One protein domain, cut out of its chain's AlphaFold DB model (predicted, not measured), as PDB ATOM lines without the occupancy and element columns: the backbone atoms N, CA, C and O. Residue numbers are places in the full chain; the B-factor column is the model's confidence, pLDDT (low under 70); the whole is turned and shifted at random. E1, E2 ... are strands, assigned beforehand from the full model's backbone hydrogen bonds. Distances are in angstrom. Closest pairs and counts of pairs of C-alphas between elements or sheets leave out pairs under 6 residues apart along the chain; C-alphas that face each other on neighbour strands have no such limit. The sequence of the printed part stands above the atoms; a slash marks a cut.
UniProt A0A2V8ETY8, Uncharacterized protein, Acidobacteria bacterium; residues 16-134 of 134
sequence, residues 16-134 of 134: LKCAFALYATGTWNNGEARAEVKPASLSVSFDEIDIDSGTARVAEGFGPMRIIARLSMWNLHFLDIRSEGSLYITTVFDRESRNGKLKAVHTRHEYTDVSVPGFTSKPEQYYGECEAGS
ATOM      1  N   LEU A  16     -20.695 -25.176   9.422       97.25
ATOM      2  CA  LEU A  16     -19.795 -24.426  10.295       97.25
ATOM      3  C   LEU A  16     -18.847 -23.596   9.442       97.25
ATOM      4  O   LEU A  16     -18.266 -24.113   8.494       97.25
ATOM      5  N   LYS A  17     -18.646 -22.330   9.806       97.19
ATOM      6  CA  LYS A  17     -17.612 -21.468   9.216       97.19
ATOM      7  C   LYS A  17     -16.634 -21.059  10.295       97.19
ATOM      8  O   LYS A  17     -17.020 -20.373  11.239       97.19
ATOM      9  N   CYS A  18     -15.386 -21.474  10.161       97.69
ATOM     10  CA  CYS A  18     -14.348 -21.263  11.154       97.69
ATOM     11  C   CYS A  18     -13.303 -20.268  10.660       97.69
ATOM     12  O   CYS A  18     -12.912 -20.283   9.492       97.69
ATOM     13  N   ALA A  19     -12.827 -19.422  11.567       97.50
ATOM     14  CA  ALA A  19     -11.735 -18.490  11.331       97.50
ATOM     15  C   ALA A  19     -10.699 -18.614  12.449       97.50
ATOM     16  O   ALA A  19     -11.040 -18.613  13.635       97.50
ATOM     17  N   PHE A  20      -9.429 -18.700  12.061       97.69
ATOM     18  CA  PHE A  20      -8.301 -18.894  12.960       97.69
ATOM     19  C   PHE A  20      -7.297 -17.757  12.801       97.69
ATOM     20  O   PHE A  20      -6.784 -17.512  11.708       97.69
ATOM     21  N   ALA A  21      -7.024 -17.077  13.913       97.19
ATOM     22  CA  ALA A  21      -6.228 -15.849  13.939       97.19
ATOM     23  C   ALA A  21      -4.778 -16.071  14.395       97.19
ATOM     24  O   ALA A  21      -3.930 -15.198  14.215       97.19
ATOM     25  N   LEU A  22      -4.478 -17.223  14.999       97.50
ATOM     26  CA  LEU A  22      -3.129 -17.597  15.415       97.50
ATOM     27  C   LEU A  22      -2.934 -19.108  15.332       97.50
ATOM     28  O   LEU A  22      -3.899 -19.871  15.430       97.50
ATOM     29  N   TYR A  23      -1.680 -19.528  15.211       97.75
ATOM     30  CA  TYR A  23      -1.292 -20.928  15.280       97.75
ATOM     31  C   TYR A  23       0.019 -21.113  16.033       97.75
ATOM     32  O   TYR A  23       0.887 -20.241  16.025       97.75
ATOM     33  N   ALA A  24       0.151 -22.260  16.688       97.38
ATOM     34  CA  ALA A  24       1.426 -22.794  17.132       97.38
ATOM     35  C   ALA A  24       1.951 -23.756  16.061       97.38
ATOM     36  O   ALA A  24       1.174 -24.539  15.518       97.38
ATOM     37  N   THR A  25       3.247 -23.728  15.768       95.62
ATOM     38  CA  THR A  25       3.886 -24.680  14.847       95.62
ATOM     39  C   THR A  25       5.165 -25.244  15.436       95.62
ATOM     40  O   THR A  25       5.837 -24.581  16.230       95.62
ATOM     41  N   GLY A  26       5.463 -26.490  15.076       92.25
ATOM     42  CA  GLY A  26       6.676 -27.196  15.462       92.25
ATOM     43  C   GLY A  26       7.666 -27.307  14.304       92.25
ATOM     44  O   GLY A  26       7.283 -27.467  13.151       92.25
ATOM     45  N   THR A  27       8.958 -27.267  14.608       90.12
ATOM     46  CA  THR A  27      10.044 -27.565  13.666       90.12
ATOM     47  C   THR A  27      11.158 -28.315  14.379       90.12
ATOM     48  O   THR A  27      11.228 -28.296  15.606       90.12
ATOM     49  N   TRP A  28      12.069 -28.918  13.622       90.44
ATOM     50  CA  TRP A  28      13.307 -29.470  14.158       90.44
ATOM     51  C   TRP A  28      14.492 -28.692  13.605       90.44
ATOM     52  O   TRP A  28      14.654 -28.588  12.393       90.44
ATOM     53  N   ASN A  29      15.322 -28.149  14.493       85.50
ATOM     54  CA  ASN A  29      16.583 -27.516  14.119       85.50
ATOM     55  C   ASN A  29      17.703 -28.416  14.636       85.50
ATOM     56  O   ASN A  29      17.834 -28.591  15.844       85.50
ATOM     57  N   ASN A  30      18.480 -29.016  13.732       87.94
ATOM     58  CA  ASN A  30      19.520 -29.995  14.078       87.94
ATOM     59  C   ASN A  30      18.997 -31.161  14.945       87.94
ATOM     60  O   ASN A  30      19.672 -31.610  15.865       87.94
ATOM     61  N   GLY A  31      17.774 -31.630  14.673       88.19
ATOM     62  CA  GLY A  31      17.134 -32.721  15.419       88.19
ATOM     63  C   GLY A  31      16.478 -32.311  16.743       88.19
ATOM     64  O   GLY A  31      15.764 -33.117  17.333       88.19
ATOM     65  N   GLU A  32      16.636 -31.065  17.194       94.38
ATOM     66  CA  GLU A  32      15.951 -30.557  18.386       94.38
ATOM     67  C   GLU A  32      14.600 -29.939  18.034       94.38
ATOM     68  O   GLU A  32      14.518 -29.044  17.188       94.38
ATOM     69  N   ALA A  33      13.546 -30.364  18.735       93.25
ATOM     70  CA  ALA A  33      12.218 -29.788  18.584       93.25
ATOM     71  C   ALA A  33      12.191 -28.321  19.046       93.25
ATOM     72  O   ALA A  33      12.677 -27.961  20.121       93.25
ATOM     73  N   ARG A  34      11.578 -27.468  18.232       93.62
ATOM     74  CA  ARG A  34      11.345 -26.045  18.485       93.62
ATOM     75  C   ARG A  34       9.894 -25.727  18.173       93.62
ATOM     76  O   ARG A  34       9.308 -26.332  17.280       93.62
ATOM     77  N   ALA A  35       9.336 -24.762  18.891       94.50
ATOM     78  CA  ALA A  35       7.978 -24.301  18.677       94.50
ATOM     79  C   ALA A  35       7.931 -22.778  18.615       94.50
ATOM     80  O   ALA A  35       8.708 -22.088  19.277       94.50
ATOM     81  N   GLU A  36       6.996 -22.268  17.830       95.50
ATOM     82  CA  GLU A  36       6.733 -20.843  17.685       95.50
ATOM     83  C   GLU A  36       5.227 -20.603  17.558       95.50
ATOM     84  O   GLU A  36       4.482 -21.476  17.114       95.50
ATOM     85  N   VAL A  37       4.783 -19.412  17.961       97.31
ATOM     86  CA  VAL A  37       3.400 -18.959  17.792       97.31
ATOM     87  C   VAL A  37       3.395 -17.810  16.801       97.31
ATOM     88  O   VAL A  37       4.169 -16.861  16.937       97.31
ATOM     89  N   LYS A  38       2.524 -17.899  15.801       95.81
ATOM     90  CA  LYS A  38       2.456 -16.970  14.675       95.81
ATOM     91  C   LYS A  38       1.009 -16.539  14.413       95.81
ATOM     92  O   LYS A  38       0.084 -17.300  14.704       95.81
ATOM     93  N   PRO A  39       0.787 -15.329  13.870       97.06
ATOM     94  CA  PRO A  39      -0.532 -14.931  13.390       97.06
ATOM     95  C   PRO A  39      -0.959 -15.798  12.197       97.06
ATOM     96  O   PRO A  39      -0.120 -16.259  11.425       97.06
ATOM     97  N   ALA A  40      -2.266 -15.989  12.034       94.38
ATOM     98  CA  ALA A  40      -2.874 -16.710  10.921       94.38
ATOM     99  C   ALA A  40      -4.035 -15.916  10.315       94.38
ATOM    100  O   ALA A  40      -4.682 -15.109  10.977       94.38
ATOM    101  N   SER A  41      -4.322 -16.210   9.051       94.25
ATOM    102  CA  SER A  41      -5.544 -15.812   8.352       94.25
ATOM    103  C   SER A  41      -6.152 -17.046   7.683       94.25
ATOM    104  O   SER A  41      -6.311 -17.089   6.463       94.25
ATOM    105  N   LEU A  42      -6.389 -18.096   8.476       94.06
ATOM    106  CA  LEU A  42      -6.934 -19.360   7.986       94.06
ATOM    107  C   LEU A  42      -8.447 -19.400   8.209       94.06
ATOM    108  O   LEU A  42      -8.923 -19.132   9.312       94.06
ATOM    109  N   SER A  43      -9.180 -19.819   7.182       95.00
ATOM    110  CA  SER A  43     -10.595 -20.164   7.280       95.00
ATOM    111  C   SER A  43     -10.827 -21.595   6.819       95.00
ATOM    112  O   SER A  43     -10.165 -22.059   5.893       95.00
ATOM    113  N   VAL A  44     -11.736 -22.283   7.507       94.50
ATOM    114  CA  VAL A  44     -12.174 -23.644   7.178       94.50
ATOM    115  C   VAL A  44     -13.681 -23.715   7.364       94.50
ATOM    116  O   VAL A  44     -14.195 -23.257   8.387       94.50
ATOM    117  N   SER A  45     -14.384 -24.298   6.409       95.50
ATOM    118  CA  SER A  45     -15.832 -24.379   6.379       95.50
ATOM    119  C   SER A  45     -16.254 -25.823   6.168       95.50
ATOM    120  O   SER A  45     -15.715 -26.541   5.328       95.50
ATOM    121  N   PHE A  46     -17.247 -26.233   6.938       95.69
ATOM    122  CA  PHE A  46     -17.847 -27.553   6.866       95.69
ATOM    123  C   PHE A  46     -19.306 -27.407   6.468       95.69
ATOM    124  O   PHE A  46     -20.017 -26.550   6.999       95.69
ATOM    125  N   ASP A  47     -19.754 -28.256   5.559       94.81
ATOM    126  CA  ASP A  47     -21.147 -28.383   5.160       94.81
ATOM    127  C   ASP A  47     -21.537 -29.864   5.062       94.81
ATOM    128  O   ASP A  47     -20.740 -30.755   5.371       94.81
ATOM    129  N   GLU A  48     -22.809 -30.127   4.749       94.88
ATOM    130  CA  GLU A  48     -23.366 -31.489   4.698       94.88
ATOM    131  C   GLU A  48     -23.082 -32.296   5.979       94.88
ATOM    132  O   GLU A  48     -22.871 -33.508   5.935       94.88
ATOM    133  N   ILE A  49     -23.066 -31.618   7.135       95.75
ATOM    134  CA  ILE A  49     -22.773 -32.252   8.419       95.75
ATOM    135  C   ILE A  49     -23.946 -33.160   8.803       95.75
ATOM    136  O   ILE A  49     -25.076 -32.724   9.062       95.75
ATOM    137  N   ASP A  50     -23.646 -34.447   8.878       95.62
ATOM    138  CA  ASP A  50     -24.543 -35.499   9.310       95.62
ATOM    139  C   ASP A  50     -23.887 -36.267  10.460       95.62
ATOM    140  O   ASP A  50     -23.061 -37.161  10.273       95.62
ATOM    141  N   ILE A  51     -24.259 -35.875  11.680       94.50
ATOM    142  CA  ILE A  51     -23.762 -36.472  12.923       94.50
ATOM    143  C   ILE A  51     -24.218 -37.926  13.076       94.50
ATOM    144  O   ILE A  51     -23.498 -38.715  13.693       94.50
ATOM    145  N   ASP A  52     -25.371 -38.284  12.506       93.00
ATOM    146  CA  ASP A  52     -25.946 -39.622  12.627       93.00
ATOM    147  C   ASP A  52     -25.183 -40.616  11.747       93.00
ATOM    148  O   ASP A  52     -24.803 -41.690  12.217       93.00
ATOM    149  N   SER A  53     -24.886 -40.240  10.495       95.06
ATOM    150  CA  SER A  53     -24.016 -41.046   9.619       95.06
ATOM    151  C   SER A  53     -22.521 -40.858   9.893       95.06
ATOM    152  O   SER A  53     -21.701 -41.632   9.398       95.06
ATOM    153  N   GLY A  54     -22.158 -39.856  10.695       96.06
ATOM    154  CA  GLY A  54     -20.779 -39.542  11.055       96.06
ATOM    155  C   GLY A  54     -19.975 -38.927   9.909       96.06
ATOM    156  O   GLY A  54     -18.776 -39.185   9.789       96.06
ATOM    157  N   THR A  55     -20.623 -38.144   9.045       96.44
ATOM    158  CA  THR A  55     -20.004 -37.568   7.846       96.44
ATOM    159  C   THR A  55     -20.163 -36.054   7.771       96.44
ATOM    160  O   THR A  55     -21.078 -35.474   8.346       96.44
ATOM    161  N   ALA A  56     -19.243 -35.403   7.069       96.31
ATOM    162  CA  ALA A  56     -19.358 -34.014   6.643       96.31
ATOM    163  C   ALA A  56     -18.582 -33.824   5.337       96.31
ATOM    164  O   ALA A  56     -17.851 -34.722   4.906       96.31
ATOM    165  N   ARG A  57     -18.695 -32.647   4.735       94.00
ATOM    166  CA  ARG A  57     -17.820 -32.196   3.659       94.00
ATOM    167  C   ARG A  57     -17.052 -30.959   4.116       94.00
ATOM    168  O   ARG A  57     -17.595 -30.087   4.787       94.00
ATOM    169  N   VAL A  58     -15.767 -30.909   3.778       91.75
ATOM    170  CA  VAL A  58     -14.973 -29.677   3.869       91.75
ATOM    171  C   VAL A  58     -15.152 -28.893   2.569       91.75
ATOM    172  O   VAL A  58     -15.104 -29.472   1.480       91.75
ATOM    173  N   ALA A  59     -15.445 -27.598   2.670       83.62
ATOM    174  CA  ALA A  59     -15.742 -26.767   1.504       83.62
ATOM    175  C   ALA A  59     -14.469 -26.285   0.792       83.62
ATOM    176  O   ALA A  59     -14.499 -26.005  -0.406       83.62
ATOM    177  N   GLU A  60     -13.352 -26.177   1.513       74.44
ATOM    178  CA  GLU A  60     -12.052 -25.824   0.950       74.44
ATOM    179  C   GLU A  60     -11.321 -27.055   0.391       74.44
ATOM    180  O   GLU A  60     -11.219 -28.087   1.050       74.44
ATOM    181  N   GLY A  61     -10.733 -26.921  -0.801       64.75
ATOM    182  CA  GLY A  61      -9.914 -27.962  -1.429       64.75
ATOM    183  C   GLY A  61     -10.322 -28.280  -2.867       64.75
ATOM    184  O   GLY A  61     -11.172 -27.617  -3.461       64.75
ATOM    185  N   PHE A  62      -9.677 -29.295  -3.446       55.28
ATOM    186  CA  PHE A  62      -9.986 -29.789  -4.787       55.28
ATOM    187  C   PHE A  62     -11.054 -30.884  -4.713       55.28
ATOM    188  O   PHE A  62     -10.749 -32.062  -4.549       55.28
ATOM    189  N   GLY A  63     -12.311 -30.477  -4.882       56.44
ATOM    190  CA  GLY A  63     -13.457 -31.382  -4.945       56.44
ATOM    191  C   GLY A  63     -14.037 -31.755  -3.574       56.44
ATOM    192  O   GLY A  63     -13.427 -31.497  -2.538       56.44
ATOM    193  N   PRO A  64     -15.250 -32.333  -3.553       56.22
ATOM    194  CA  PRO A  64     -15.936 -32.687  -2.320       56.22
ATOM    195  C   PRO A  64     -15.204 -33.830  -1.605       56.22
ATOM    196  O   PRO A  64     -15.361 -35.000  -1.955       56.22
ATOM    197  N   MET A  65     -14.414 -33.495  -0.586       74.94
ATOM    198  CA  MET A  65     -13.815 -34.480   0.310       74.94
ATOM    199  C   MET A  65     -14.802 -34.776   1.435       74.94
ATOM    200  O   MET A  65     -15.080 -33.922   2.281       74.94
ATOM    201  N   ARG A  66     -15.368 -35.985   1.419       84.06
ATOM    202  CA  ARG A  66     -16.204 -36.471   2.514       84.06
ATOM    203  C   ARG A  66     -15.293 -36.893   3.659       84.06
ATOM    204  O   ARG A  66     -14.431 -37.748   3.482       84.06
ATOM    205  N   ILE A  67     -15.490 -36.277   4.811       94.62
ATOM    206  CA  ILE A  67     -14.667 -36.450   6.004       94.62
ATOM    207  C   ILE A  67     -15.497 -37.060   7.129       94.62
ATOM    208  O   ILE A  67     -16.731 -37.094   7.071       94.62
ATOM    209  N   ILE A  68     -14.817 -37.533   8.169       97.12
ATOM    210  CA  ILE A  68     -15.481 -38.076   9.352       97.12
ATOM    211  C   ILE A  68     -15.915 -36.912  10.243       97.12
ATOM    212  O   ILE A  68     -15.106 -36.042  10.563       97.12
ATOM    213  N   ALA A  69     -17.173 -36.927  10.678       97.69
ATOM    214  CA  ALA A  69     -17.720 -36.006  11.666       97.69
ATOM    215  C   ALA A  69     -18.183 -36.786  12.899       97.69
ATOM    216  O   ALA A  69     -18.907 -37.773  12.790       97.69
ATOM    217  N   ARG A  70     -17.780 -36.360  14.096       97.62
ATOM    218  CA  ARG A  70     -18.156 -37.044  15.336       97.62
ATOM    219  C   ARG A  70     -18.468 -36.059  16.446       97.62
ATOM    220  O   ARG A  70     -17.576 -35.383  16.953       97.62
ATOM    221  N   LEU A  71     -19.726 -36.053  16.879       96.69
ATOM    222  CA  LEU A  71     -20.118 -35.427  18.133       96.69
ATOM    223  C   LEU A  71     -19.773 -36.357  19.303       96.69
ATOM    224  O   LEU A  71     -20.165 -37.526  19.320       96.69
ATOM    225  N   SER A  72     -19.053 -35.833  20.289       94.81
ATOM    226  CA  SER A  72     -18.756 -36.512  21.547       94.81
ATOM    227  C   SER A  72     -18.914 -35.533  22.702       94.81
ATOM    228  O   SER A  72     -18.197 -34.535  22.792       94.81
ATOM    229  N   MET A  73     -19.874 -35.811  23.589       91.50
ATOM    230  CA  MET A  73     -20.302 -34.895  24.650       91.50
ATOM    231  C   MET A  73     -20.621 -33.494  24.091       91.50
ATOM    232  O   MET A  73     -21.642 -33.300  23.440       91.50
ATOM    233  N   TRP A  74     -19.732 -32.530  24.327       93.19
ATOM    234  CA  TRP A  74     -19.887 -31.113  24.003       93.19
ATOM    235  C   TRP A  74     -18.977 -30.678  22.850       93.19
ATOM    236  O   TRP A  74     -18.750 -29.486  22.678       93.19
ATOM    237  N   ASN A  75     -18.393 -31.624  22.113       96.88
ATOM    238  CA  ASN A  75     -17.380 -31.349  21.101       96.88
ATOM    239  C   ASN A  75     -17.749 -32.024  19.785       96.88
ATOM    240  O   ASN A  75     -18.062 -33.216  19.764       96.88
ATOM    241  N   LEU A  76     -17.668 -31.271  18.693       97.75
ATOM    242  CA  LEU A  76     -17.805 -31.792  17.341       97.75
ATOM    243  C   LEU A  76     -16.430 -31.842  16.687       97.75
ATOM    244  O   LEU A  76     -15.777 -30.812  16.515       97.75
ATOM    245  N   HIS A  77     -16.000 -33.051  16.349       98.25
ATOM    246  CA  HIS A  77     -14.724 -33.322  15.712       98.25
ATOM    247  C   HIS A  77     -14.919 -33.597  14.222       98.25
ATOM    248  O   HIS A  77     -15.844 -34.310  13.841       98.25
ATOM    249  N   PHE A  78     -14.004 -33.083  13.413       97.75
ATOM    250  CA  PHE A  78     -13.862 -33.346  11.989       97.75
ATOM    251  C   PHE A  78     -12.486 -33.944  11.754       97.75
ATOM    252  O   PHE A  78     -11.502 -33.381  12.233       97.75
ATOM    253  N   LEU A  79     -12.421 -35.065  11.046       96.75
ATOM    254  CA  LEU A  79     -11.189 -35.798  10.774       96.75
ATOM    255  C   LEU A  79     -11.056 -36.013   9.263       96.75
ATOM    256  O   LEU A  79     -11.860 -36.728   8.661       96.75
ATOM    257  N   ASP A  80     -10.039 -35.384   8.680       93.25
ATOM    258  CA  ASP A  80      -9.690 -35.424   7.259       93.25
ATOM    259  C   ASP A  80      -8.326 -36.116   7.106       93.25
ATOM    260  O   ASP A  80      -7.282 -35.550   7.441       93.25
ATOM    261  N   ILE A  81      -8.350 -37.379   6.675       90.38
ATOM    262  CA  ILE A  81      -7.153 -38.181   6.396       90.38
ATOM    263  C   ILE A  81      -6.906 -38.107   4.893       90.38
ATOM    264  O   ILE A  81      -7.710 -38.618   4.111       90.38
ATOM    265  N   ARG A  82      -5.793 -37.497   4.489       86.31
ATOM    266  CA  ARG A  82      -5.513 -37.232   3.077       86.31
ATOM    267  C   ARG A  82      -4.599 -38.277   2.453       86.31
ATOM    268  O   ARG A  82      -3.773 -38.893   3.126       86.31
ATOM    269  N   SER A  83      -4.734 -38.467   1.142       84.00
ATOM    270  CA  SER A  83      -3.968 -39.462   0.377       84.00
ATOM    271  C   SER A  83      -2.458 -39.218   0.384       84.00
ATOM    272  O   SER A  83      -1.684 -40.164   0.271       84.00
ATOM    273  N   GLU A  84      -2.040 -37.964   0.534       83.56
ATOM    274  CA  GLU A  84      -0.645 -37.540   0.645       83.56
ATOM    275  C   GLU A  84      -0.043 -37.758   2.045       83.56
ATOM    276  O   GLU A  84       1.124 -37.447   2.266       83.56
ATOM    277  N   GLY A  85      -0.815 -38.314   2.988       85.12
ATOM    278  CA  GLY A  85      -0.359 -38.674   4.333       85.12
ATOM    279  C   GLY A  85      -0.623 -37.619   5.409       85.12
ATOM    280  O   GLY A  85      -0.430 -37.907   6.590       85.12
ATOM    281  N   SER A  86      -1.098 -36.429   5.034       89.12
ATOM    282  CA  SER A  86      -1.488 -35.383   5.983       89.12
ATOM    283  C   SER A  86      -2.772 -35.750   6.739       89.12
ATOM    284  O   SER A  86      -3.708 -36.318   6.169       89.12
ATOM    285  N   LEU A  87      -2.836 -35.389   8.024       92.88
ATOM    286  CA  LEU A  87      -4.023 -35.558   8.865       92.88
ATOM    287  C   LEU A  87      -4.495 -34.224   9.434       92.88
ATOM    288  O   LEU A  87      -3.815 -33.612  10.265       92.88
ATOM    289  N   TYR A  88      -5.687 -33.793   9.038       94.38
ATOM    290  CA  TYR A  88      -6.281 -32.558   9.531       94.38
ATOM    291  C   TYR A  88      -7.422 -32.855  10.500       94.38
ATOM    292  O   TYR A  88      -8.274 -33.708  10.251       94.38
ATOM    293  N   ILE A  89      -7.432 -32.138  11.624       97.38
ATOM    294  CA  ILE A  89      -8.460 -32.294  12.656       97.38
ATOM    295  C   ILE A  89      -8.999 -30.927  13.024       97.38
ATOM    296  O   ILE A  89      -8.232 -30.081  13.478       97.38
ATOM    297  N   THR A  90     -10.311 -30.733  12.918       98.38
ATOM    298  CA  THR A  90     -10.985 -29.581  13.529       98.38
ATOM    299  C   THR A  90     -11.843 -30.046  14.686       98.38
ATOM    300  O   THR A  90     -12.631 -30.971  14.550       98.38
ATOM    301  N   THR A  91     -11.720 -29.387  15.831       98.62
ATOM    302  CA  THR A  91     -12.615 -29.565  16.971       98.62
ATOM    303  C   THR A  91     -13.326 -28.257  17.252       98.62
ATOM    304  O   THR A  91     -12.676 -27.237  17.487       98.62
ATOM    305  N   VAL A  92     -14.655 -28.301  17.265       98.44
ATOM    306  CA  VAL A  92     -15.513 -27.203  17.708       98.44
ATOM    307  C   VAL A  92     -16.052 -27.552  19.084       98.44
ATOM    308  O   VAL A  92     -16.639 -28.617  19.280       98.44
ATOM    309  N   PHE A  93     -15.837 -26.660  20.043       97.88
ATOM    310  CA  PHE A  93     -16.296 -26.825  21.414       97.88
ATOM    311  C   PHE A  93     -17.637 -26.118  21.574       97.88
ATOM    312  O   PHE A  93     -17.788 -24.968  21.164       97.88
ATOM    313  N   ASP A  94     -18.591 -26.746  22.254       95.69
ATOM    314  CA  ASP A  94     -19.853 -26.128  22.660       95.69
ATOM    315  C   ASP A  94     -19.629 -25.158  23.836       95.69
ATOM    316  O   ASP A  94     -20.091 -25.328  24.971       95.69
ATOM    317  N   ARG A  95     -18.808 -24.147  23.570       95.81
ATOM    318  CA  ARG A  95     -18.370 -23.094  24.475       95.81
ATOM    319  C   ARG A  95     -18.222 -21.830  23.657       95.81
ATOM    320  O   ARG A  95     -17.518 -21.823  22.652       95.81
ATOM    321  N   GLU A  96     -18.885 -20.773  24.096       95.25
ATOM    322  CA  GLU A  96     -18.803 -19.492  23.410       95.25
ATOM    323  C   GLU A  96     -17.382 -18.908  23.507       95.25
ATOM    324  O   GLU A  96     -16.738 -18.981  24.562       95.25
ATOM    325  N   SER A  97     -16.879 -18.370  22.394       94.19
ATOM    326  CA  SER A  97     -15.724 -17.469  22.368       94.19
ATOM    327  C   SER A  97     -16.200 -16.035  22.597       94.19
ATOM    328  O   SER A  97     -15.877 -15.436  23.623       94.19
ATOM    329  N   ARG A  98     -16.981 -15.501  21.648       92.81
ATOM    330  CA  ARG A  98     -17.542 -14.148  21.647       92.81
ATOM    331  C   ARG A  98     -18.680 -14.037  20.625       92.81
ATOM    332  O   ARG A  98     -18.606 -14.639  19.557       92.81
ATOM    333  N   ASN A  99     -19.675 -13.193  20.904       93.75
ATOM    334  CA  ASN A  99     -20.753 -12.839  19.969       93.75
ATOM    335  C   ASN A  99     -21.490 -14.074  19.408       93.75
ATOM    336  O   ASN A  99     -21.785 -14.128  18.216       93.75
ATOM    337  N   GLY A 100     -21.728 -15.089  20.243       92.25
ATOM    338  CA  GLY A 100     -22.408 -16.323  19.835       92.25
ATOM    339  C   GLY A 100     -21.557 -17.323  19.041       92.25
ATOM    340  O   GLY A 100     -22.035 -18.424  18.764       92.25
ATOM    341  N   LYS A 101     -20.299 -17.004  18.713       97.00
ATOM    342  CA  LYS A 101     -19.380 -17.949  18.065       97.00
ATOM    343  C   LYS A 101     -18.829 -18.968  19.053       97.00
ATOM    344  O   LYS A 101     -18.696 -18.705  20.247       97.00
ATOM    345  N   LEU A 102     -18.489 -20.144  18.546       97.81
ATOM    346  CA  LEU A 102     -17.998 -21.282  19.313       97.81
ATOM    347  C   LEU A 102     -16.479 -21.367  19.232       97.81
ATOM    348  O   LEU A 102     -15.911 -21.169  18.165       97.81
ATOM    349  N   LYS A 103     -15.806 -21.702  20.335       98.50
ATOM    350  CA  LYS A 103     -14.355 -21.935  20.324       98.50
ATOM    351  C   LYS A 103     -14.013 -23.082  19.376       98.50
ATOM    352  O   LYS A 103     -14.730 -24.083  19.336       98.50
ATOM    353  N   ALA A 104     -12.885 -22.970  18.684       98.56
ATOM    354  CA  ALA A 104     -12.415 -24.018  17.794       98.56
ATOM    355  C   ALA A 104     -10.894 -24.133  17.752       98.56
ATOM    356  O   ALA A 104     -10.161 -23.152  17.903       98.56
ATOM    357  N   VAL A 105     -10.437 -25.357  17.511       98.62
ATOM    358  CA  VAL A 105      -9.039 -25.688  17.238       98.62
ATOM    359  C   VAL A 105      -8.981 -26.467  15.935       98.62
ATOM    360  O   VAL A 105      -9.753 -27.404  15.751       98.62
ATOM    361  N   HIS A 106      -8.069 -26.090  15.046       98.06
ATOM    362  CA  HIS A 106      -7.762 -26.838  13.830       98.06
ATOM    363  C   HIS A 106      -6.296 -27.245  13.858       98.06
ATOM    364  O   HIS A 106      -5.438 -26.439  14.189       98.06
ATOM    365  N   THR A 107      -5.989 -28.487  13.529       96.75
ATOM    366  CA  THR A 107      -4.617 -28.988  13.479       96.75
ATOM    367  C   THR A 107      -4.324 -29.532  12.102       96.75
ATOM    368  O   THR A 107      -5.185 -30.165  11.491       96.75
ATOM    369  N   ARG A 108      -3.095 -29.301  11.650       94.50
ATOM    370  CA  ARG A 108      -2.530 -29.923  10.462       94.50
ATOM    371  C   ARG A 108      -1.346 -30.762  10.895       94.50
ATOM    372  O   ARG A 108      -0.335 -30.230  11.348       94.50
ATOM    373  N   HIS A 109      -1.503 -32.075  10.815       93.69
ATOM    374  CA  HIS A 109      -0.428 -33.024  11.050       93.69
ATOM    375  C   HIS A 109       0.174 -33.371   9.700       93.69
ATOM    376  O   HIS A 109      -0.282 -34.284   9.014       93.69
ATOM    377  N   GLU A 110       1.176 -32.600   9.313       89.12
ATOM    378  CA  GLU A 110       1.963 -32.853   8.121       89.12
ATOM    379  C   GLU A 110       3.411 -32.460   8.366       89.12
ATOM    380  O   GLU A 110       3.717 -31.609   9.204       89.12
ATOM    381  N   TYR A 111       4.307 -33.129   7.656       86.56
ATOM    382  CA  TYR A 111       5.721 -32.818   7.679       86.56
ATOM    383  C   TYR A 111       6.320 -33.178   6.328       86.56
ATOM    384  O   TYR A 111       6.205 -34.320   5.882       86.56
ATOM    385  N   THR A 112       6.969 -32.213   5.686       80.81
ATOM    386  CA  THR A 112       7.751 -32.459   4.475       80.81
ATOM    387  C   THR A 112       9.040 -31.645   4.538       80.81
ATOM    388  O   THR A 112       9.055 -30.525   5.046       80.81
ATOM    389  N   ASP A 113      10.133 -32.180   3.997       71.81
ATOM    390  CA  ASP A 113      11.396 -31.431   3.913       71.81
ATOM    391  C   ASP A 113      11.359 -30.348   2.813       71.81
ATOM    392  O   ASP A 113      12.249 -29.502   2.721       71.81
ATOM    393  N   VAL A 114      10.318 -30.356   1.969       72.88
ATOM    394  CA  VAL A 114      10.153 -29.442   0.837       72.88
ATOM    395  C   VAL A 114       9.144 -28.355   1.194       72.88
ATOM    396  O   VAL A 114       7.933 -28.552   1.156       72.88
ATOM    397  N   SER A 115       9.646 -27.154   1.475       69.25
ATOM    398  CA  SER A 115       8.794 -25.977   1.642       69.25
ATOM    399  C   SER A 115       8.294 -25.487   0.282       69.25
ATOM    400  O   SER A 115       8.996 -24.754  -0.416       69.25
ATOM    401  N   VAL A 116       7.066 -25.851  -0.089       66.81
ATOM    402  CA  VAL A 116       6.396 -25.275  -1.263       66.81
ATOM    403  C   VAL A 116       5.720 -23.960  -0.854       66.81
ATOM    404  O   VAL A 116       4.919 -23.959   0.081       66.81
ATOM    405  N   PRO A 117       6.003 -22.825  -1.521       66.50
ATOM    406  CA  PRO A 117       5.341 -21.559  -1.222       66.50
ATOM    407  C   PRO A 117       3.812 -21.695  -1.258       66.50
ATOM    408  O   PRO A 117       3.252 -22.180  -2.236       66.50
ATOM    409  N   GLY A 118       3.141 -21.262  -0.189       62.00
ATOM    410  CA  GLY A 118       1.680 -21.351  -0.057       62.00
ATOM    411  C   GLY A 118       1.159 -22.666   0.533       62.00
ATOM    412  O   GLY A 118      -0.031 -22.748   0.830       62.00
ATOM    413  N   PHE A 119       2.026 -23.652   0.767       66.38
ATOM    414  CA  PHE A 119       1.695 -24.889   1.468       66.38
ATOM    415  C   PHE A 119       2.440 -24.948   2.800       66.38
ATOM    416  O   PHE A 119       3.550 -24.431   2.942       66.38
ATOM    417  N   THR A 120       1.815 -25.567   3.795       69.69
ATOM    418  CA  THR A 120       2.493 -25.868   5.054       69.69
ATOM    419  C   THR A 120       3.309 -27.150   4.895       69.69
ATOM    420  O   THR A 120       2.945 -28.062   4.160       69.69
ATOM    421  N   SER A 121       4.471 -27.177   5.534       82.25
ATOM    422  CA  SER A 121       5.417 -28.300   5.541       82.25
ATOM    423  C   SER A 121       5.712 -28.772   6.965       82.25
ATOM    424  O   SER A 121       6.597 -29.597   7.183       82.25
ATOM    425  N   LYS A 122       4.997 -28.219   7.949       89.69
ATOM    426  CA  LYS A 122       5.272 -28.381   9.373       89.69
ATOM    427  C   LYS A 122       3.977 -28.645  10.132       89.69
ATOM    428  O   LYS A 122       2.922 -28.175   9.710       89.69
ATOM    429  N   PRO A 123       4.042 -29.328  11.284       94.19
ATOM    430  CA  PRO A 123       2.872 -29.517  12.121       94.19
ATOM    431  C   PRO A 123       2.388 -28.176  12.681       94.19
ATOM    432  O   PRO A 123       3.186 -27.357  13.153       94.19
ATOM    433  N   GLU A 124       1.076 -27.963  12.654       95.88
ATOM    434  CA  GLU A 124       0.434 -26.712  13.061       95.88
ATOM    435  C   GLU A 124      -0.819 -26.967  13.908       95.88
ATOM    436  O   GLU A 124      -1.599 -27.880  13.637       95.88
ATOM    437  N   GLN A 125      -1.051 -26.106  14.900       98.00
ATOM    438  CA  GLN A 125      -2.271 -26.044  15.701       98.00
ATOM    439  C   GLN A 125      -2.796 -24.611  15.741       98.00
ATOM    440  O   GLN A 125      -2.233 -23.736  16.396       98.00
ATOM    441  N   TYR A 126      -3.900 -24.394  15.051       98.31
ATOM    442  CA  TYR A 126      -4.625 -23.147  14.904       98.31
ATOM    443  C   TYR A 126      -5.678 -22.984  15.998       98.31
ATOM    444  O   TYR A 126      -6.373 -23.937  16.356       98.31
ATOM    445  N   TYR A 127      -5.845 -21.753  16.477       98.38
ATOM    446  CA  TYR A 127      -6.824 -21.394  17.502       98.38
ATOM    447  C   TYR A 127      -7.730 -20.282  16.996       98.38
ATOM    448  O   TYR A 127      -7.277 -19.288  16.416       98.38
ATOM    449  N   GLY A 128      -9.026 -20.468  17.200       97.94
ATOM    450  CA  GLY A 128     -10.017 -19.587  16.620       97.94
ATOM    451  C   GLY A 128     -11.423 -19.908  17.075       97.94
ATOM    452  O   GLY A 128     -11.663 -20.363  18.199       97.94
ATOM    453  N   GLU A 129     -12.357 -19.631  16.182       98.38
ATOM    454  CA  GLU A 129     -13.779 -19.701  16.462       98.38
ATOM    455  C   GLU A 129     -14.577 -20.089  15.222       98.38
ATOM    456  O   GLU A 129     -14.146 -19.833  14.096       98.38
ATOM    457  N   CYS A 130     -15.744 -20.689  15.433       98.00
ATOM    458  CA  CYS A 130     -16.675 -21.068  14.385       98.00
ATOM    459  C   CYS A 130     -18.057 -20.466  14.618       98.00
ATOM    460  O   CYS A 130     -18.550 -20.389  15.743       98.00
ATOM    461  N   GLU A 131     -18.702 -20.096  13.526       97.12
ATOM    462  CA  GLU A 131     -20.113 -19.749  13.471       97.12
ATOM    463  C   GLU A 131     -20.898 -20.955  12.954       97.12
ATOM    464  O   GLU A 131     -20.531 -21.547  11.936       97.12
ATOM    465  N   ALA A 132     -21.949 -21.340  13.677       94.19
ATOM    466  CA  ALA A 132     -22.841 -22.420  13.282       94.19
ATOM    467  C   ALA A 132     -23.980 -21.871  12.420       94.19
ATOM    468  O   ALA A 132     -24.665 -20.934  12.830       94.19
ATOM    469  N   GLY A 133     -24.183 -22.468  11.248       85.31
ATOM    470  CA  GLY A 133     -25.344 -22.213  10.404       85.31
ATOM    471  C   GLY A 133     -26.397 -23.313  10.543       85.31
ATOM    472  O   GLY A 133     -26.077 -24.470  10.848       85.31
ATOM    473  N   SER A 134     -27.655 -22.924  10.327       63.47
ATOM    474  CA  SER A 134     -28.817 -23.816  10.227       63.47
ATOM    475  C   SER A 134     -28.804 -24.628   8.941       63.47
ATOM    476  O   SER A 134     -28.513 -24.006   7.895       63.47
TER     477      SER A 134
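Overview. This is residues 16 to 134 of the 134 residues of an uncharacterized protein of Acidobacteria bacterium (UniProt A0A2V8ETY8). This is a small closed barrel of eight antiparallel strands, and its first hairpin, E1 and E2, runs on past one end of the ring as a two-stranded arm, where residues 26 to 29 of E1 have E2 beside them but not E8. The long loop of residues 110 to 123 lies at that same end. The printed part has 119 residues with no named helix and eight named strands, E1 to E8, which follow each other round the ring in chain order, E8 closing on E1; the class is all strand. The whole is compact, with a radius of gyration of the C-alphas of 14.9 A and spans of 47 by 32 by 25 A.

Arrangement. Begin with E1, residues 16 to 29, and E2, residues 32 to 50: they form a hairpin, antiparallel at 153 degrees, with N 18 and O 44 2.8 A apart. E2 is staggered, pairing with E1 over residues 32 to 46 and with E3, residues 55 to 58, over residues 46 to 50; look there for N 47 and O 57, 2.9 A apart. On the other side of E3 is E4, residues 65 to 72, with N 67 and O 56 2.8 A apart. Next comes E5, residues 75 to 81, where N 70 and O 77 are 2.8 A apart. E6, residues 87 to 96, follows at 168 degrees to E5, with N 78 and O 90 2.8 A apart. E7, residues 102 to 109, is antiparallel to E6, with N 91 and O 105 2.8 A apart. E8, residues 124 to 133, has N 126 and O 106 of E7 2.7 A apart, and closes the ring on E1 at 175 degrees, with N 24 and O 125 2.8 A apart. Across the ring, E1 and E5 are apart, and so are E4 and E8. The eight strands make a meander, each the antiparallel neighbour of the one before.

Along the chain. Find C-alpha 16 at (-19.795, -24.426, 10.295); from there E1 runs 36.7 A and bends by 61 degrees at residue 21. E2, the longest at 41.8 A, bends by 87 degrees at residue 47. E3 measures 10.2 A, E4 21.9 A, E5 19.2 A, E6 26.2 A and E7 22.7 A. E8, 26.3 A long, bends by 59 degrees at residue 127 and ends at C-alpha 133, (-25.344, -22.213, 10.404).

Size, cuts and confidence. The two C-alphas farthest apart, those of Asn 30 and Ser 134, are 48.9 A apart. The printed part has no cut. The link from E7 to E8 is long, with 14 residues. Confidence is under 70 at residues 61 to 64, 115 to 120 and 134.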